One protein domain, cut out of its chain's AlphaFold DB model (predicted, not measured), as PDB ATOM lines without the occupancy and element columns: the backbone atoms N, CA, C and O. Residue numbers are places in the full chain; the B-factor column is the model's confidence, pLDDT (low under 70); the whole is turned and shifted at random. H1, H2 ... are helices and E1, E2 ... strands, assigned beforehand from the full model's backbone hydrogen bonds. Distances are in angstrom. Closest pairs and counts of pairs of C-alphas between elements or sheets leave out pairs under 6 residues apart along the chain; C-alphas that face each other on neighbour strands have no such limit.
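Overview. This is residues 9 to 80 of the 126 residues of an uncharacterized protein of Methanothrix sp (UniProt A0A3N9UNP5). A strongly twisted, curled sheet of four strands makes the body, with the tiny helix H1 off one end, in the run from edge strand E1 to edge strand E2. A long loop, residues 39 to 50, passes over one face of the sheet between E2 and E3. The 72 printed residues hold E1, H1, E2, E3 and E4 along the chain; the sheet's order is E1, E3, E4, E2, antiparallel throughout, and the class is mostly strand. The whole is compact, with a radius of gyration of the C-alphas of 12.4 A, and only just elongated, spanning 37 by 24 by 19 A.

Along the chain. E3 is residues 51 to 59, 21.9 A long, and bends by 64 degrees at residue 54. E4, residues 71 to 79, is 24.4 A long and ends at C-alpha 79 (-0.943, -78.635, 7.860). E2, residues 31 to 38, is 19.8 A long and bends by 54 degrees at residue 35. E1, residues 13 to 18, is 14.0 A long and begins at C-alpha 13 (-24.363, -73.149, 11.347). H1 is residues 22 to 25, 4.9 A.

Arrangement. Inner strands E3 and E4 form a hairpin, antiparallel at 152 degrees, with N 54 and O 76 2.8 A apart. E1 is antiparallel to E3 at 150 degrees, with N 17 and O 56 at 2.9 A. E2 is antiparallel to E4 at 147 degrees, with N 32 and O 77 at 2.7 A. E1 and E2 are apart. H1 is not on the sheet, and is too short for an O i to N i+4 pair; its one O i to N i+3 pair is within hydrogen-bond range.

Size, cuts and confidence. The C-alphas farthest apart, of Glu 23 and Asp 67, are 38.6 A apart. The printed part has no cut. The links E2 to E3 and E3 to E4 are long. Residues 9, 79 and 80 have pLDDT under 70.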
ATOM      1  N   SER A   9     -25.176 -82.929  11.421       69.25
ATOM      2  CA  SER A   9     -26.111 -81.979  10.870       69.25
ATOM      3  C   SER A   9     -25.498 -80.590  11.010       69.25
ATOM      4  O   SER A   9     -25.382 -80.026  12.100       69.25
ATOM      5  N   TYR A  10     -25.042 -80.046   9.882       85.25
ATOM      6  CA  TYR A  10     -24.488 -78.695   9.796       85.25
ATOM      7  C   TYR A  10     -25.584 -77.619   9.876       85.25
ATOM      8  O   TYR A  10     -25.274 -76.433   9.846       85.25
ATOM      9  N   GLU A  11     -26.861 -78.001   9.996       85.56
ATOM     10  CA  GLU A  11     -28.034 -77.113   9.955       85.56
ATOM     11  C   GLU A  11     -28.001 -75.971  10.980       85.56
ATOM     12  O   GLU A  11     -28.652 -74.939  10.805       85.56
ATOM     13  N   ASN A  12     -27.228 -76.153  12.047       89.81
ATOM     14  CA  ASN A  12     -27.069 -75.204  13.138       89.81
ATOM     15  C   ASN A  12     -26.017 -74.122  12.866       89.81
ATOM     16  O   ASN A  12     -25.821 -73.235  13.693       89.81
ATOM     17  N   GLU A  13     -25.332 -74.168  11.729       93.38
ATOM     18  CA  GLU A  13     -24.363 -73.149  11.347       93.38
ATOM     19  C   GLU A  13     -25.048 -71.894  10.793       93.38
ATOM     20  O   GLU A  13     -25.940 -71.960   9.949       93.38
ATOM     21  N   ASP A  14     -24.594 -70.736  11.260       94.19
ATOM     22  CA  ASP A  14     -24.991 -69.415  10.768       94.19
ATOM     23  C   ASP A  14     -24.042 -68.943   9.656       94.19
ATOM     24  O   ASP A  14     -24.460 -68.548   8.570       94.19
ATOM     25  N   LYS A  15     -22.728 -69.031   9.903       94.25
ATOM     26  CA  LYS A  15     -21.693 -68.623   8.943       94.25
ATOM     27  C   LYS A  15     -20.359 -69.328   9.166       94.25
ATOM     28  O   LYS A  15     -20.096 -69.848  10.248       94.25
ATOM     29  N   ILE A  16     -19.482 -69.263   8.165       94.00
ATOM     30  CA  ILE A  16     -18.081 -69.687   8.268       94.00
ATOM     31  C   ILE A  16     -17.188 -68.452   8.354       94.00
ATOM     32  O   ILE A  16     -17.309 -67.530   7.547       94.00
ATOM     33  N   ILE A  17     -16.288 -68.434   9.334       93.69
ATOM     34  CA  ILE A  17     -15.246 -67.420   9.465       93.69
ATOM     35  C   ILE A  17     -13.931 -68.009   8.973       93.69
ATOM     36  O   ILE A  17     -13.440 -68.993   9.527       93.69
ATOM     37  N   TRP A  18     -13.353 -67.373   7.959       92.75
ATOM     38  CA  TRP A  18     -12.022 -67.680   7.452       92.75
ATOM     39  C   TRP A  18     -10.985 -66.744   8.070       92.75
ATOM     40  O   TRP A  18     -11.185 -65.532   8.122       92.75
ATOM     41  N   LEU A  19      -9.866 -67.309   8.523       90.81
ATOM     42  CA  LEU A  19      -8.743 -66.569   9.112       90.81
ATOM     43  C   LEU A  19      -7.701 -66.134   8.069       90.81
ATOM     44  O   LEU A  19      -6.730 -65.455   8.396       90.81
ATOM     45  N   LYS A  20      -7.902 -66.523   6.809       86.31
ATOM     46  CA  LYS A  20      -7.099 -66.136   5.645       86.31
ATOM     47  C   LYS A  20      -7.970 -65.340   4.672       86.31
ATOM     48  O   LYS A  20      -9.187 -65.527   4.620       86.31
ATOM     49  N   LYS A  21      -7.346 -64.464   3.879       86.75
ATOM     50  CA  LYS A  21      -8.034 -63.772   2.779       86.75
ATOM     51  C   LYS A  21      -8.444 -64.780   1.708       86.75
ATOM     52  O   LYS A  21      -7.778 -65.795   1.530       86.75
ATOM     53  N   ARG A  22      -9.499 -64.473   0.946       86.19
ATOM     54  CA  ARG A  22      -9.999 -65.348  -0.131       86.19
ATOM     55  C   ARG A  22      -8.918 -65.714  -1.156       86.19
ATOM     56  O   ARG A  22      -8.861 -66.858  -1.580       86.19
ATOM     57  N   GLU A  23      -8.059 -64.762  -1.512       85.81
ATOM     58  CA  GLU A  23      -6.921 -64.981  -2.418       85.81
ATOM     59  C   GLU A  23      -5.925 -66.005  -1.867       85.81
ATOM     60  O   GLU A  23      -5.411 -66.828  -2.616       85.81
ATOM     61  N   ASP A  24      -5.678 -65.983  -0.557       82.38
ATOM     62  CA  ASP A  24      -4.782 -66.934   0.094       82.38
ATOM     63  C   ASP A  24      -5.454 -68.291   0.301       82.38
ATOM     64  O   ASP A  24      -4.788 -69.310   0.175       82.38
ATOM     65  N   LEU A  25      -6.772 -68.329   0.540       83.56
ATOM     66  CA  LEU A  25      -7.541 -69.580   0.534       83.56
ATOM     67  C   LEU A  25      -7.487 -70.266  -0.834       83.56
ATOM     68  O   LEU A  25      -7.392 -71.483  -0.883       83.56
ATOM     69  N   GLY A  26      -7.498 -69.502  -1.930       81.69
ATOM     70  CA  GLY A  26      -7.350 -70.045  -3.284       81.69
ATOM     71  C   GLY A  26      -5.967 -70.629  -3.590       81.69
ATOM     72  O   GLY A  26      -5.815 -71.292  -4.609       81.69
ATOM     73  N   LYS A  27      -4.970 -70.397  -2.724       81.38
ATOM     74  CA  LYS A  27      -3.636 -71.021  -2.792       81.38
ATOM     75  C   LYS A  27      -3.517 -72.255  -1.893       81.38
ATOM     76  O   LYS A  27      -2.469 -72.888  -1.882       81.38
ATOM     77  N   ILE A  28      -4.538 -72.551  -1.085       81.56
ATOM     78  CA  ILE A  28      -4.569 -73.729  -0.222       81.56
ATOM     79  C   ILE A  28      -5.246 -74.849  -1.006       81.56
ATOM     80  O   ILE A  28      -6.449 -74.787  -1.251       81.56
ATOM     81  N   ASP A  29      -4.477 -75.878  -1.358       79.06
ATOM     82  CA  ASP A  29      -4.976 -77.007  -2.153       79.06
ATOM     83  C   ASP A  29      -6.133 -77.739  -1.463       79.06
ATOM     84  O   ASP A  29      -7.091 -78.169  -2.105       79.06
ATOM     85  N   TRP A  30      -6.047 -77.886  -0.139       84.06
ATOM     86  CA  TRP A  30      -7.072 -78.527   0.671       84.06
ATOM     87  C   TRP A  30      -6.992 -78.090   2.134       84.06
ATOM     88  O   TRP A  30      -5.933 -77.730   2.651       84.06
ATOM     89  N   VAL A  31      -8.125 -78.173   2.828       87.50
ATOM     90  CA  VAL A  31      -8.194 -78.098   4.293       87.50
ATOM     91  C   VAL A  31      -8.848 -79.358   4.843       87.50
ATOM     92  O   VAL A  31      -9.603 -80.033   4.151       87.50
ATOM     93  N   LYS A  32      -8.549 -79.705   6.089       87.25
ATOM     94  CA  LYS A  32      -9.212 -80.766   6.836       87.25
ATOM     95  C   LYS A  32     -10.471 -80.210   7.491       87.25
ATOM     96  O   LYS A  32     -10.401 -79.248   8.254       87.25
ATOM     97  N   GLU A  33     -11.609 -80.839   7.233       88.56
ATOM     98  CA  GLU A  33     -12.854 -80.566   7.951       88.56
ATOM     99  C   GLU A  33     -12.987 -81.509   9.154       88.56
ATOM    100  O   GLU A  33     -12.957 -82.729   8.996       88.56
ATOM    101  N   THR A  34     -13.156 -80.960  10.359       87.19
ATOM    102  CA  THR A  34     -13.435 -81.748  11.574       87.19
ATOM    103  C   THR A  34     -14.538 -81.107  12.407       87.19
ATOM    104  O   THR A  34     -14.794 -79.909  12.290       87.19
ATOM    105  N   VAL A  35     -15.201 -81.896  13.252       88.12
ATOM    106  CA  VAL A  35     -16.158 -81.393  14.248       88.12
ATOM    107  C   VAL A  35     -15.524 -81.465  15.628       88.12
ATOM    108  O   VAL A  35     -14.924 -82.473  15.989       88.12
ATOM    109  N   MET A  36     -15.651 -80.382  16.393       87.06
ATOM    110  CA  MET A  36     -15.105 -80.260  17.739       87.06
ATOM    111  C   MET A  36     -16.162 -79.724  18.704       87.06
ATOM    112  O   MET A  36     -16.901 -78.794  18.373       87.06
ATOM    113  N   VAL A  37     -16.203 -80.272  19.917       88.88
ATOM    114  CA  VAL A  37     -17.049 -79.773  21.007       88.88
ATOM    115  C   VAL A  37     -16.381 -78.549  21.641       88.88
ATOM    116  O   VAL A  37     -15.244 -78.608  22.106       88.88
ATOM    117  N   CYS A  38     -17.066 -77.405  21.622       86.75
ATOM    118  CA  CYS A  38     -16.561 -76.126  22.128       86.75
ATOM    119  C   CYS A  38     -17.417 -75.605  23.285       86.75
ATOM    120  O   CYS A  38     -18.637 -75.691  23.240       86.75
ATOM    121  N   ALA A  39     -16.818 -74.931  24.269       86.94
ATOM    122  CA  ALA A  39     -17.585 -74.314  25.359       86.94
ATOM    123  C   ALA A  39     -18.486 -73.142  24.904       86.94
ATOM    124  O   ALA A  39     -19.459 -72.810  25.579       86.94
ATOM    125  N   ILE A  40     -18.170 -72.515  23.763       86.00
ATOM    126  CA  ILE A  40     -18.855 -71.327  23.231       86.00
ATOM    127  C   ILE A  40     -19.283 -71.513  21.765       86.00
ATOM    128  O   ILE A  40     -18.570 -72.127  20.966       86.00
ATOM    129  N   ARG A  41     -20.437 -70.929  21.406       83.31
ATOM    130  CA  ARG A  41     -21.033 -70.976  20.051       83.31
ATOM    131  C   ARG A  41     -20.262 -70.169  19.006       83.31
ATOM    132  O   ARG A  41     -20.286 -70.498  17.822       83.31
ATOM    133  N   THR A  42     -19.625 -69.085  19.439       80.25
ATOM    134  CA  THR A  42     -18.963 -68.099  18.579       80.25
ATOM    135  C   THR A  42     -17.567 -67.795  19.120       80.25
ATOM    136  O   THR A  42     -17.304 -67.996  20.300       80.25
ATOM    137  N   GLY A  43     -16.663 -67.326  18.259       77.69
ATOM    138  CA  GLY A  43     -15.309 -66.930  18.650       77.69
ATOM    139  C   GLY A  43     -14.212 -67.921  18.245       77.69
ATOM    140  O   GLY A  43     -14.513 -69.009  17.731       77.69
ATOM    141  N   PRO A  44     -12.941 -67.514  18.433       70.94
ATOM    142  CA  PRO A  44     -11.781 -68.278  18.002       70.94
ATOM    143  C   PRO A  44     -11.708 -69.612  18.736       70.94
ATOM    144  O   PRO A  44     -11.993 -69.715  19.929       70.94
ATOM    145  N   VAL A  45     -11.329 -70.641  17.991       81.88
ATOM    146  CA  VAL A  45     -11.205 -72.013  18.476       81.88
ATOM    147  C   VAL A  45      -9.720 -72.347  18.573       81.88
ATOM    148  O   VAL A  45      -8.922 -71.815  17.805       81.88
ATOM    149  N   LYS A  46      -9.315 -73.209  19.506       83.06
ATOM    150  CA  LYS A  46      -7.953 -73.752  19.492       83.06
ATOM    151  C   LYS A  46      -7.941 -74.985  18.583       83.06
ATOM    152  O   LYS A  46      -8.718 -75.899  18.854       83.06
ATOM    153  N   PRO A  47      -7.122 -75.025  17.518       82.81
ATOM    154  CA  PRO A  47      -7.027 -76.217  16.688       82.81
ATOM    155  C   PRO A  47      -6.380 -77.376  17.471       82.81
ATOM    156  O   PRO A  47      -5.683 -77.134  18.467       82.81
ATOM    157  N   PRO A  48      -6.572 -78.629  17.021       78.25
ATOM    158  CA  PRO A  48      -5.789 -79.768  17.484       78.25
ATOM    159  C   PRO A  48      -4.278 -79.503  17.403       78.25
ATOM    160  O   PRO A  48      -3.800 -78.696  16.604       78.25
ATOM    161  N   LYS A  49      -3.498 -80.175  18.255       77.44
ATOM    162  CA  LYS A  49      -2.044 -79.983  18.306       77.44
ATOM    163  C   LYS A  49      -1.412 -80.399  16.968       77.44
ATOM    164  O   LYS A  49      -1.650 -81.510  16.514       77.44
ATOM    165  N   GLY A  50      -0.590 -79.522  16.388       78.12
ATOM    166  CA  GLY A  50       0.075 -79.751  15.095       78.12
ATOM    167  C   GLY A  50      -0.675 -79.191  13.882       78.12
ATOM    168  O   GLY A  50      -0.088 -79.106  12.808       78.12
ATOM    169  N   ASP A  51      -1.913 -78.732  14.069       81.94
ATOM    170  CA  ASP A  51      -2.742 -78.164  13.009       81.94
ATOM    171  C   ASP A  51      -2.785 -76.631  13.088       81.94
ATOM    172  O   ASP A  51      -2.878 -76.037  14.169       81.94
ATOM    173  N   LEU A  52      -2.790 -75.973  11.927       86.31
ATOM    174  CA  LEU A  52      -3.097 -74.548  11.824       86.31
ATOM    175  C   LEU A  52      -4.603 -74.364  11.626       86.31
ATOM    176  O   LEU A  52      -5.191 -74.962  10.727       86.31
ATOM    177  N   LEU A  53      -5.229 -73.493  12.419       89.31
ATOM    178  CA  LEU A  53      -6.623 -73.117  12.197       89.31
ATOM    179  C   LEU A  53      -6.735 -72.204  10.971       89.31
ATOM    180  O   LEU A  53      -6.167 -71.111  10.951       89.31
ATOM    181  N   ILE A  54      -7.497 -72.634   9.969       91.44
ATOM    182  CA  ILE A  54      -7.754 -71.877   8.736       91.44
ATOM    183  C   ILE A  54      -9.129 -71.210   8.786       91.44
ATOM    184  O   ILE A  54      -9.297 -70.088   8.306       91.44
ATOM    185  N   GLY A  55     -10.106 -71.859   9.416       92.62
ATOM    186  CA  GLY A  55     -11.441 -71.305   9.600       92.62
ATOM    187  C   GLY A  55     -12.281 -72.098  10.591       92.62
ATOM    188  O   GLY A  55     -11.888 -73.166  11.059       92.62
ATOM    189  N   TYR A  56     -13.457 -71.576  10.917       93.12
ATOM    190  CA  TYR A  56     -14.407 -72.239  11.806       93.12
ATOM    191  C   TYR A  56     -15.845 -71.810  11.529       93.12
ATOM    192  O   TYR A  56     -16.108 -70.687  11.093       93.12
ATOM    193  N   ALA A  57     -16.786 -72.691  11.848       93.69
ATOM    194  CA  ALA A  57     -18.200 -72.375  11.845       93.69
ATOM    195  C   ALA A  57     -18.603 -71.581  13.096       93.69
ATOM    196  O   ALA A  57     -18.106 -71.798  14.214       93.69
ATOM    197  N   VAL A  58     -19.522 -70.651  12.881       93.44
ATOM    198  CA  VAL A  58     -20.276 -69.916  13.893       93.44
ATOM    199  C   VAL A  58     -21.674 -70.509  13.907       93.44
ATOM    200  O   VAL A  58     -22.290 -70.647  12.852       93.44
ATOM    201  N   LEU A  59     -22.160 -70.872  15.089       93.31
ATOM    202  CA  LEU A  59     -23.483 -71.471  15.244       93.31
ATOM    203  C   LEU A  59     -24.568 -70.404  15.398       93.31
ATOM    204  O   LEU A  59     -24.293 -69.285  15.848       93.31
ATOM    205  N   LYS A  60     -25.805 -70.778  15.076       92.38
ATOM    206  CA  LYS A  60     -26.998 -69.969  15.319       92.38
ATOM    207  C   LYS A  60     -27.179 -69.706  16.819       92.38
ATOM    208  O   LYS A  60     -26.684 -70.422  17.694       92.38
ATOM    209  N   LYS A  61     -27.897 -68.628  17.143       90.94
ATOM    210  CA  LYS A  61     -28.107 -68.184  18.535       90.94
ATOM    211  C   LYS A  61     -28.955 -69.165  19.356       90.94
ATOM    212  O   LYS A  61     -28.880 -69.147  20.582       90.94
ATOM    213  N   ASP A  62     -29.754 -69.995  18.713       90.38
ATOM    214  CA  ASP A  62     -30.640 -70.983  19.327       90.38
ATOM    215  C   ASP A  62     -30.022 -72.385  19.422       90.38
ATOM    216  O   ASP A  62     -30.585 -73.237  20.103       90.38
ATOM    217  N   THR A  63     -28.840 -72.625  18.841       90.00
ATOM    218  CA  THR A  63     -28.201 -73.947  18.865       90.00
ATOM    219  C   THR A  63     -27.993 -74.453  20.292       90.00
ATOM    220  O   THR A  63     -27.354 -73.788  21.119       90.00
ATOM    221  N   ALA A  64     -28.532 -75.634  20.587       88.50
ATOM    222  CA  ALA A  64     -28.416 -76.279  21.887       88.50
ATOM    223  C   ALA A  64     -27.001 -76.825  22.134       88.50
ATOM    224  O   ALA A  64     -26.206 -76.995  21.207       88.50
ATOM    225  N   LYS A  65     -26.689 -77.065  23.410       87.44
ATOM    226  CA  LYS A  65     -25.504 -77.836  23.779       87.44
ATOM    227  C   LYS A  65     -25.737 -79.312  23.465       87.44
ATOM    228  O   LYS A  65     -26.882 -79.756  23.479       87.44
ATOM    229  N   ASP A  66     -24.666 -80.040  23.190       83.94
ATOM    230  CA  ASP A  66     -24.694 -81.494  23.139       83.94
ATOM    231  C   ASP A  66     -24.698 -82.107  24.547       83.94
ATOM    232  O   ASP A  66     -24.624 -81.401  25.560       83.94
ATOM    233  N   ASP A  67     -24.780 -83.436  24.598       81.19
ATOM    234  CA  ASP A  67     -24.837 -84.213  25.841       81.19
ATOM    235  C   ASP A  67     -23.560 -84.079  26.694       81.19
ATOM    236  O   ASP A  67     -23.586 -84.302  27.902       81.19
ATOM    237  N   GLU A  68     -22.448 -83.655  26.087       82.38
ATOM    238  CA  GLU A  68     -21.175 -83.371  26.760       82.38
ATOM    239  C   GLU A  68     -21.127 -81.944  27.346       82.38
ATOM    240  O   GLU A  68     -20.141 -81.535  27.964       82.38
ATOM    241  N   GLY A  69     -22.201 -81.161  27.184       83.50
ATOM    242  CA  GLY A  69     -22.334 -79.813  27.730       83.50
ATOM    243  C   GLY A  69     -21.640 -78.722  26.908       83.50
ATOM    244  O   GLY A  69     -21.517 -77.581  27.390       83.50
ATOM    245  N   GLY A  70     -21.216 -79.033  25.679       89.31
ATOM    246  CA  GLY A  70     -20.571 -78.111  24.748       89.31
ATOM    247  C   GLY A  70     -21.362 -77.914  23.456       89.31
ATOM    248  O   GLY A  70     -22.509 -78.307  23.331       89.31
ATOM    249  N   PHE A  71     -20.769 -77.228  22.487       90.00
ATOM    250  CA  PHE A  71     -21.367 -76.943  21.188       90.00
ATOM    251  C   PHE A  71     -20.525 -77.584  20.093       90.00
ATOM    252  O   PHE A  71     -19.360 -77.215  19.920       90.00
ATOM    253  N   ARG A  72     -21.113 -78.504  19.327       88.81
ATOM    254  CA  ARG A  72     -20.444 -79.121  18.176       88.81
ATOM    255  C   ARG A  72     -20.269 -78.103  17.064       88.81
ATOM    256  O   ARG A  72     -21.236 -77.595  16.506       88.81
ATOM    257  N   ARG A  73     -19.015 -77.797  16.753       89.38
ATOM    258  CA  ARG A  73     -18.632 -76.813  15.745       89.38
ATOM    259  C   ARG A  73     -17.725 -77.452  14.723       89.38
ATOM    260  O   ARG A  73     -16.749 -78.110  15.074       89.38
ATOM    261  N   ARG A  74     -18.014 -77.187  13.456       91.31
ATOM    262  CA  ARG A  74     -17.093 -77.488  12.372       91.31
ATOM    263  C   ARG A  74     -15.895 -76.544  12.432       91.31
ATOM    264  O   ARG A  74     -16.056 -75.326  12.554       91.31
ATOM    265  N   ILE A  75     -14.698 -77.100  12.333       91.31
ATOM    266  CA  ILE A  75     -13.445 -76.364  12.194       91.31
ATOM    267  C   ILE A  75     -12.703 -76.840  10.949       91.31
ATOM    268  O   ILE A  75     -12.820 -77.996  10.536       91.31
ATOM    269  N   PHE A  76     -11.936 -75.924  10.369       91.31
ATOM    270  CA  PHE A  76     -11.135 -76.155   9.180       91.31
ATOM    271  C   PHE A  76      -9.680 -75.947   9.538       91.31
ATOM    272  O   PHE A  76      -9.274 -74.833   9.892       91.31
ATOM    273  N   THR A  77      -8.905 -77.018   9.464       90.12
ATOM    274  CA  THR A  77      -7.479 -76.989   9.759       90.12
ATOM    275  C   THR A  77      -6.658 -77.316   8.529       90.12
ATOM    276  O   THR A  77      -7.137 -77.935   7.587       90.12
ATOM    277  N   GLY A  78      -5.420 -76.855   8.501       82.88
ATOM    278  CA  GLY A  78      -4.455 -77.230   7.480       82.88
ATOM    279  C   GLY A  78      -3.156 -77.672   8.138       82.88
ATOM    280  O   GLY A  78      -2.906 -77.298   9.293       82.88
ATOM    281  N   PRO A  79      -2.312 -78.430   7.419       69.75
ATOM    282  CA  PRO A  79      -0.943 -78.635   7.860       69.75
ATOM    283  C   PRO A  79      -0.277 -77.266   8.033       69.75
ATOM    284  O   PRO A  79      -0.582 -76.317   7.303       69.75
ATOM    285  N   VAL A  80       0.634 -77.150   9.000       63.19
ATOM    286  CA  VAL A  80       1.483 -75.963   9.139       63.19
ATOM    287  C   VAL A  80       2.389 -75.909   7.909       63.19
ATOM    288  O   VAL A  80       3.498 -76.433   7.906       63.19
TER     289      VAL A  80